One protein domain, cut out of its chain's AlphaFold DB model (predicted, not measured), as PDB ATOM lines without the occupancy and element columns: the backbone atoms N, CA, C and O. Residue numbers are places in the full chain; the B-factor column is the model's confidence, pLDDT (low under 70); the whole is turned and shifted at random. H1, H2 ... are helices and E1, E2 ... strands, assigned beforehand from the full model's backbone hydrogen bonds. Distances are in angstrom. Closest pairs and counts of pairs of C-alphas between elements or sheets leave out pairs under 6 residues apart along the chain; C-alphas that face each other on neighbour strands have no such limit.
ATOM      1  N   PRO A  35      29.037 -98.914  10.969       80.00
ATOM      2  CA  PRO A  35      27.843 -99.649  10.542       80.00
ATOM      3  C   PRO A  35      27.400-100.771  11.509       80.00
ATOM      4  O   PRO A  35      28.225-101.325  12.230       80.00
ATOM      5  N   PRO A  36      26.098-101.137  11.543       75.81
ATOM      6  CA  PRO A  36      25.509-102.126  12.443       75.81
ATOM      7  C   PRO A  36      25.912-103.546  12.061       75.81
ATOM      8  O   PRO A  36      25.860-104.447  12.893       75.81
ATOM      9  N   SER A  37      26.285-103.745  10.801       80.56
ATOM     10  CA  SER A  37      26.794-104.991  10.268       80.56
ATOM     11  C   SER A  37      28.031-104.680   9.449       80.56
ATOM     12  O   SER A  37      27.991-103.858   8.537       80.56
ATOM     13  N   VAL A  38      29.109-105.367   9.783       85.19
ATOM     14  CA  VAL A  38      30.361-105.359   9.040       85.19
ATOM     15  C   VAL A  38      30.563-106.774   8.515       85.19
ATOM     16  O   VAL A  38      30.307-107.742   9.240       85.19
ATOM     17  N   ALA A  39      31.015-106.907   7.270       87.50
ATOM     18  CA  ALA A  39      31.330-108.209   6.697       87.50
ATOM     19  C   ALA A  39      32.418-108.927   7.518       87.50
ATOM     20  O   ALA A  39      33.365-108.307   8.005       87.50
ATOM     21  N   LYS A  40      32.312-110.255   7.670       88.81
ATOM     22  CA  LYS A  40      33.327-111.052   8.391       88.81
ATOM     23  C   LYS A  40      34.697-111.038   7.706       88.81
ATOM     24  O   LYS A  40      35.699-111.241   8.389       88.81
ATOM     25  N   CYS A  41      34.709-110.806   6.395       91.81
ATOM     26  CA  CYS A  41      35.882-110.804   5.532       91.81
ATOM     27  C   CYS A  41      35.948-109.503   4.710       91.81
ATOM     28  O   CYS A  41      34.898-108.894   4.495       91.81
ATOM     29  N   PRO A  42      37.145-109.091   4.257       91.06
ATOM     30  CA  PRO A  42      37.310-107.981   3.316       91.06
ATOM     31  C   PRO A  42      36.751-108.302   1.919       91.06
ATOM     32  O   PRO A  42      36.500-109.465   1.606       91.06
ATOM     33  N   ASP A  43      36.619-107.288   1.060       86.44
ATOM     34  CA  ASP A  43      35.792-107.359  -0.159       86.44
ATOM     35  C   ASP A  43      36.225-108.449  -1.168       86.44
ATOM     36  O   ASP A  43      35.386-109.036  -1.845       86.44
ATOM     37  N   TYR A  44      37.523-108.766  -1.257       86.94
ATOM     38  CA  TYR A  44      38.056-109.791  -2.176       86.94
ATOM     39  C   TYR A  44      38.192-111.196  -1.557       86.94
ATOM     40  O   TYR A  44      38.713-112.117  -2.201       86.94
ATOM     41  N   TRP A  45      37.727-111.378  -0.319       91.44
ATOM     42  CA  TRP A  45      37.800-112.642   0.406       91.44
ATOM     43  C   TRP A  45      36.412-113.222   0.651       91.44
ATOM     44  O   TRP A  45      35.467-112.529   1.021       91.44
ATOM     45  N   VAL A  46      36.318-114.541   0.531       91.44
ATOM     46  CA  VAL A  46      35.090-115.295   0.772       91.44
ATOM     47  C   VAL A  46      35.171-115.962   2.138       91.44
ATOM     48  O   VAL A  46      36.171-116.592   2.476       91.44
ATOM     49  N   TYR A  47      34.121-115.832   2.942       91.94
ATOM     50  CA  TYR A  47      34.048-116.503   4.236       91.94
ATOM     51  C   TYR A  47      33.838-118.013   4.061       91.94
ATOM     52  O   TYR A  47      32.846-118.435   3.467       91.94
ATOM     53  N   ASP A  48      34.742-118.817   4.621       92.06
ATOM     54  CA  ASP A  48      34.612-120.270   4.726       92.06
ATOM     55  C   ASP A  48      34.121-120.643   6.130       92.06
ATOM     56  O   ASP A  48      34.828-120.477   7.130       92.06
ATOM     57  N   ALA A  49      32.893-121.161   6.200       89.44
ATOM     58  CA  ALA A  49      32.252-121.569   7.446       89.44
ATOM     59  C   ALA A  49      32.867-122.836   8.069       89.44
ATOM     60  O   ALA A  49      32.662-123.083   9.254       89.44
ATOM     61  N   THR A  50      33.612-123.631   7.298       89.75
ATOM     62  CA  THR A  50      34.239-124.878   7.762       89.75
ATOM     63  C   THR A  50      35.467-124.584   8.608       89.75
ATOM     64  O   THR A  50      35.675-125.192   9.655       89.75
ATOM     65  N   THR A  51      36.285-123.638   8.148       87.81
ATOM     66  CA  THR A  51      37.527-123.240   8.820       87.81
ATOM     67  C   THR A  51      37.366-121.987   9.676       87.81
ATOM     68  O   THR A  51      38.306-121.619  10.371       87.81
ATOM     69  N   ASP A  52      36.212-121.315   9.584       88.81
ATOM     70  CA  ASP A  52      35.928-119.999  10.165       88.81
ATOM     71  C   ASP A  52      36.957-118.927   9.757       88.81
ATOM     72  O   ASP A  52      37.400-118.116  10.567       88.81
ATOM     73  N   LYS A  53      37.366-118.930   8.481       91.25
ATOM     74  CA  LYS A  53      38.421-118.056   7.931       91.25
ATOM     75  C   LYS A  53      37.995-117.426   6.614       91.25
ATOM     76  O   LYS A  53      36.987-117.802   6.025       91.25
ATOM     77  N   CYS A  54      38.773-116.456   6.155       91.69
ATOM     78  CA  CYS A  54      38.540-115.760   4.899       91.69
ATOM     79  C   CYS A  54      39.444-116.349   3.809       91.69
ATOM     80  O   CYS A  54      40.658-116.212   3.900       91.69
ATOM     81  N   LYS A  55      38.891-116.999   2.783       92.69
ATOM     82  CA  LYS A  55      39.651-117.536   1.645       92.69
ATOM     83  C   LYS A  55      39.815-116.461   0.567       92.69
ATOM     84  O   LYS A  55      38.833-115.844   0.157       92.69
ATOM     85  N   SER A  56      41.045-116.236   0.108       87.81
ATOM     86  CA  SER A  56      41.322-115.325  -1.006       87.81
ATOM     87  C   SER A  56      40.789-115.890  -2.322       87.81
ATOM     88  O   SER A  56      41.002-117.063  -2.636       87.81
ATOM     89  N   THR A  57      40.142-115.036  -3.117       80.94
ATOM     90  CA  THR A  57      39.638-115.403  -4.450       80.94
ATOM     91  C   THR A  57      40.772-115.611  -5.464       80.94
ATOM     92  O   THR A  57      40.580-116.298  -6.463       80.94
ATOM     93  N   THR A  58      41.960-115.043  -5.224       81.06
ATOM     94  CA  THR A  58      43.072-115.053  -6.190       81.06
ATOM     95  C   THR A  58      44.088-116.163  -5.949       81.06
ATOM     96  O   THR A  58      44.544-116.781  -6.905       81.06
ATOM     97  N   ASN A  59      44.435-116.428  -4.685       81.50
ATOM     98  CA  ASN A  59      45.607-117.247  -4.337       81.50
ATOM     99  C   ASN A  59      45.273-118.469  -3.464       81.50
ATOM    100  O   ASN A  59      46.183-119.127  -2.972       81.50
ATOM    101  N   GLU A  60      43.988-118.743  -3.209       79.44
ATOM    102  CA  GLU A  60      43.499-119.822  -2.329       79.44
ATOM    103  C   GLU A  60      44.019-119.808  -0.877       79.44
ATOM    104  O   GLU A  60      43.738-120.723  -0.102       79.44
ATOM    105  N   GLU A  61      44.731-118.755  -0.482       86.31
ATOM    106  CA  GLU A  61      45.260-118.568   0.861       86.31
ATOM    107  C   GLU A  61      44.154-118.187   1.855       86.31
ATOM    108  O   GLU A  61      43.219-117.444   1.527       86.31
ATOM    109  N   TYR A  62      44.278-118.680   3.088       87.25
ATOM    110  CA  TYR A  62      43.375-118.345   4.183       87.25
ATOM    111  C   TYR A  62      43.922-117.194   5.018       87.25
ATOM    112  O   TYR A  62      45.012-117.263   5.578       87.25
ATOM    113  N   LEU A  63      43.091-116.178   5.186       88.62
ATOM    114  CA  LEU A  63      43.304-115.052   6.069       88.62
ATOM    115  C   LEU A  63      42.562-115.280   7.393       88.62
ATOM    116  O   LEU A  63      41.334-115.412   7.439       88.62
ATOM    117  N   ASP A  64      43.325-115.289   8.484       88.81
ATOM    118  CA  ASP A  64      42.830-115.487   9.847       88.81
ATOM    119  C   ASP A  64      42.571-114.140  10.547       88.81
ATOM    120  O   ASP A  64      43.345-113.655  11.377       88.81
ATOM    121  N   VAL A  65      41.494-113.476  10.125       86.38
ATOM    122  CA  VAL A  65      41.065-112.173  10.666       86.38
ATOM    123  C   VAL A  65      39.686-112.218  11.308       86.38
ATOM    124  O   VAL A  65      39.308-111.259  11.969       86.38
ATOM    125  N   THR A  66      38.930-113.305  11.165       82.75
ATOM    126  CA  THR A  66      37.524-113.422  11.595       82.75
ATOM    127  C   THR A  66      37.348-113.191  13.097       82.75
ATOM    128  O   THR A  66      36.443-112.450  13.492       82.75
ATOM    129  N   GLN A  67      38.273-113.720  13.903       83.69
ATOM    130  CA  GLN A  67      38.298-113.637  15.369       83.69
ATOM    131  C   GLN A  67      38.955-112.356  15.921       83.69
ATOM    132  O   GLN A  67      38.939-112.115  17.127       83.69
ATOM    133  N   LYS A  68      39.538-111.513  15.060       87.69
ATOM    134  CA  LYS A  68      40.180-110.259  15.480       87.69
ATOM    135  C   LYS A  68      39.150-109.174  15.806       87.69
ATOM    136  O   LYS A  68      38.040-109.158  15.260       87.69
ATOM    137  N   THR A  69      39.538-108.233  16.671       88.50
ATOM    138  CA  THR A  69      38.705-107.063  16.972       88.50
ATOM    139  C   THR A  69      38.509-106.207  15.719       88.50
ATOM    140  O   THR A  69      39.323-106.244  14.795       88.50
ATOM    141  N   SER A  70      37.446-105.399  15.676       87.06
ATOM    142  CA  SER A  70      37.225-104.467  14.561       87.06
ATOM    143  C   SER A  70      38.425-103.539  14.339       87.06
ATOM    144  O   SER A  70      38.790-103.286  13.196       87.06
ATOM    145  N   CYS A  71      39.090-103.094  15.409       88.31
ATOM    146  CA  CYS A  71      40.268-102.237  15.298       88.31
ATOM    147  C   CYS A  71      41.481-102.946  14.698       88.31
ATOM    148  O   CYS A  71      42.160-102.366  13.855       88.31
ATOM    149  N   ASP A  72      41.726-104.203  15.060       90.62
ATOM    150  CA  ASP A  72      42.811-104.982  14.455       90.62
ATOM    151  C   ASP A  72      42.532-105.265  12.974       90.62
ATOM    152  O   ASP A  72      43.431-105.165  12.142       90.62
ATOM    153  N   LYS A  73      41.269-105.560  12.633       90.88
ATOM    154  CA  LYS A  73      40.812-105.728  11.244       90.88
ATOM    155  C   LYS A  73      41.027-104.455  10.424       90.88
ATOM    156  O   LYS A  73      41.521-104.520   9.303       90.88
ATOM    157  N   TYR A  74      40.702-103.299  10.998       89.31
ATOM    158  CA  TYR A  74      40.913-101.995  10.374       89.31
ATOM    159  C   TYR A  74      42.387-101.657  10.171       89.31
ATOM    160  O   TYR A  74      42.753-101.247   9.073       89.31
ATOM    161  N   LYS A  75      43.230-101.855  11.196       90.50
ATOM    162  CA  LYS A  75      44.678-101.624  11.096       90.50
ATOM    163  C   LYS A  75      45.288-102.498  10.008       90.50
ATOM    164  O   LYS A  75      45.909-101.963   9.098       90.50
ATOM    165  N   TRP A  76      44.993-103.799  10.023       90.88
ATOM    166  CA  TRP A  76      45.454-104.726   8.989       90.88
ATOM    167  C   TRP A  76      45.000-104.298   7.585       90.88
ATOM    168  O   TRP A  76      45.808-104.251   6.663       90.88
ATOM    169  N   ALA A  77      43.726-103.933   7.418       90.88
ATOM    170  CA  ALA A  77      43.197-103.508   6.125       90.88
ATOM    171  C   ALA A  77      43.844-102.207   5.626       90.88
ATOM    172  O   ALA A  77      44.108-102.076   4.437       90.88
ATOM    173  N   LYS A  78      44.136-101.255   6.523       89.06
ATOM    174  CA  LYS A  78      44.852-100.018   6.179       89.06
ATOM    175  C   LYS A  78      46.315-100.272   5.829       89.06
ATOM    176  O   LYS A  78      46.782 -99.718   4.845       89.06
ATOM    177  N   GLU A  79      47.005-101.113   6.594       90.94
ATOM    178  CA  GLU A  79      48.404-101.493   6.346       90.94
ATOM    179  C   GLU A  79      48.585-102.225   5.013       90.94
ATOM    180  O   GLU A  79      49.600-102.043   4.350       90.94
ATOM    181  N   ASN A  80      47.599-103.030   4.611       89.50
ATOM    182  CA  ASN A  80      47.633-103.802   3.366       89.50
ATOM    183  C   ASN A  80      46.893-103.112   2.206       89.50
ATOM    184  O   ASN A  80      46.738-103.718   1.152       89.50
ATOM    185  N   GLU A  81      46.409-101.879   2.398       89.50
ATOM    186  CA  GLU A  81      45.653-101.105   1.397       89.50
ATOM    187  C   GLU A  81      44.420-101.841   0.827       89.50
ATOM    188  O   GLU A  81      44.022-101.661  -0.323       89.50
ATOM    189  N   ILE A  82      43.775-102.663   1.656       88.94
ATOM    190  CA  ILE A  82      42.615-103.478   1.288       88.94
ATOM    191  C   ILE A  82      41.317-102.786   1.708       88.94
ATOM    192  O   ILE A  82      41.164-102.302   2.839       88.94
ATOM    193  N   SER A  83      40.341-102.784   0.800       89.31
ATOM    194  CA  SER A  83      38.988-102.340   1.108       89.31
ATOM    195  C   SER A  83      38.249-103.390   1.941       89.31
ATOM    196  O   SER A  83      38.236-104.589   1.650       89.31
ATOM    197  N   TRP A  84      37.668-102.912   3.034       90.00
ATOM    198  CA  TRP A  84      36.793-103.676   3.901       90.00
ATOM    199  C   TRP A  84      35.613-102.783   4.246       90.00
ATOM    200  O   TRP A  84      35.744-101.829   5.030       90.00
ATOM    201  N   GLU A  85      34.476-103.069   3.619       85.75
ATOM    202  CA  GLU A  85      33.262-102.280   3.783       85.75
ATOM    203  C   GLU A  85      32.860-102.169   5.261       85.75
ATOM    204  O   GLU A  85      32.737-103.161   5.988       85.75
ATOM    205  N   GLY A  86      32.697-100.930   5.731       82.00
ATOM    206  CA  GLY A  86      32.308-100.656   7.109       82.00
ATOM    207  C   GLY A  86      33.423-100.798   8.151       82.00
ATOM    208  O   GLY A  86      33.142-100.677   9.343       82.00
ATOM    209  N   LEU A  87      34.675-101.009   7.723       86.81
ATOM    210  CA  LEU A  87      35.873-100.882   8.562       86.81
ATOM    211  C   LEU A  87      36.878 -99.906   7.955       86.81
ATOM    212  O   LEU A  87      37.065 -98.821   8.496       86.81
ATOM    213  N   SER A  88      37.549-100.280   6.859       85.69
ATOM    214  CA  SER A  88      38.604 -99.463   6.233       85.69
ATOM    215  C   SER A  88      38.083 -98.544   5.128       85.69
ATOM    216  O   SER A  88      38.761 -97.566   4.784       85.69
ATOM    217  N   TYR A  89      36.888 -98.834   4.607       81.88
ATOM    218  CA  TYR A  89      36.220 -98.086   3.548       81.88
ATOM    219  C   TYR A  89      34.845 -97.570   4.005       81.88
ATOM    220  O   TYR A  89      34.089 -98.281   4.665       81.88
ATOM    221  N   GLY A  90      34.524 -96.320   3.652       72.38
ATOM    222  CA  GLY A  90      33.221 -95.693   3.923       72.38
ATOM    223  C   GLY A  90      32.993 -95.190   5.355       72.38
ATOM    224  O   GLY A  90      31.965 -94.565   5.607       72.38
ATOM    225  N   VAL A  91      33.931 -95.414   6.283       75.31
ATOM    226  CA  VAL A  91      33.844 -94.958   7.681       75.31
ATOM    227  C   VAL A  91      35.215 -94.549   8.234       75.31
ATOM    228  O   VAL A  91      36.242 -95.109   7.852       75.31
ATOM    229  N   SER A  92      35.237 -93.574   9.147       69.00
ATOM    230  CA  SER A  92      36.403 -93.266   9.983       69.00
ATOM    231  C   SER A  92      36.241 -93.970  11.328       69.00
ATOM    232  O   SER A  92      35.337 -93.623  12.093       69.00
ATOM    233  N   MET A  93      37.091 -94.955  11.616       76.12
ATOM    234  CA  MET A  93      37.090 -95.639  12.907       76.12
ATOM    235  C   MET A  93      38.220 -95.111  13.787       76.12
ATOM    236  O   MET A  93      39.386 -95.150  13.397       76.12
ATOM    237  N   ASP A  94      37.856 -94.626  14.970       76.88
ATOM    238  CA  ASP A  94      38.808 -94.252  16.008       76.88
ATOM    239  C   ASP A  94      39.177 -95.499  16.823       76.88
ATOM    240  O   ASP A  94      38.311 -96.158  17.408       76.88
ATOM    241  N   CYS A  95      40.462 -95.838  16.802       75.25
ATOM    242  CA  CYS A  95      41.064 -96.953  17.524       75.25
ATOM    243  C   CYS A  95      42.080 -96.419  18.537       75.25
ATOM    244  O   CYS A  95      43.246 -96.825  18.509       75.25
ATOM    245  N   SER A  96      41.638 -95.455  19.348       64.88
ATOM    246  CA  SER A  96      42.348 -94.938  20.522       64.88
ATOM    247  C   SER A  96      42.306 -95.913  21.697       64.88
ATOM    248  O   SER A  96      41.271 -96.600  21.867       64.88
TER     249      SER A  96
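This is residues 35 to 96 of the 96 residues of an uncharacterized protein of viral metagenome (UniProt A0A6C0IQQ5). What does the model look like? It has little regular structure: a small two-stranded hairpin, E1 and E2, makes one end of an elongated body, and a single helix, H1, lies toward the other end among long unnamed stretches. How is it made up? The 62 printed residues hold E1, E2 and H1 in that order, a mixed class with 18 residues in named elements. It is compact, with a radius of gyration of the C-alphas of 11.2 A and spans of 32 by 20 by 17 A.

Where are the strands? E1 is residues 45 to 48, from C-alpha 45 at (37.800, -112.642, 0.406), and E2 is residues 53 to 56. Where is the helix? H1 is residues 70 to 79, 14.2 A long, ending at C-alpha 79 at (48.404, -101.493, 6.346).

How do E1 and E2 pair? This hairpin is antiparallel at 139 degrees, with N 46 and O 55 at 2.9 A, within hydrogen-bond range. Residues 54 to 55 of E2 also pair, antiparallel, with residues 62 to 63. How does H1 stand? H1 and E1 are apart; every O i to N i+4 pair in H1 is within hydrogen-bond range.

How large is it? The two C-alphas farthest apart, of Glu 60 and Ser 96, are 33.8 A apart. Which links are long, and is there a cut? E2 to H1 is a long link of 13 residues, and the printed part has no cut. Where is confidence low? Residues 92 and 96 have pLDDT under 70.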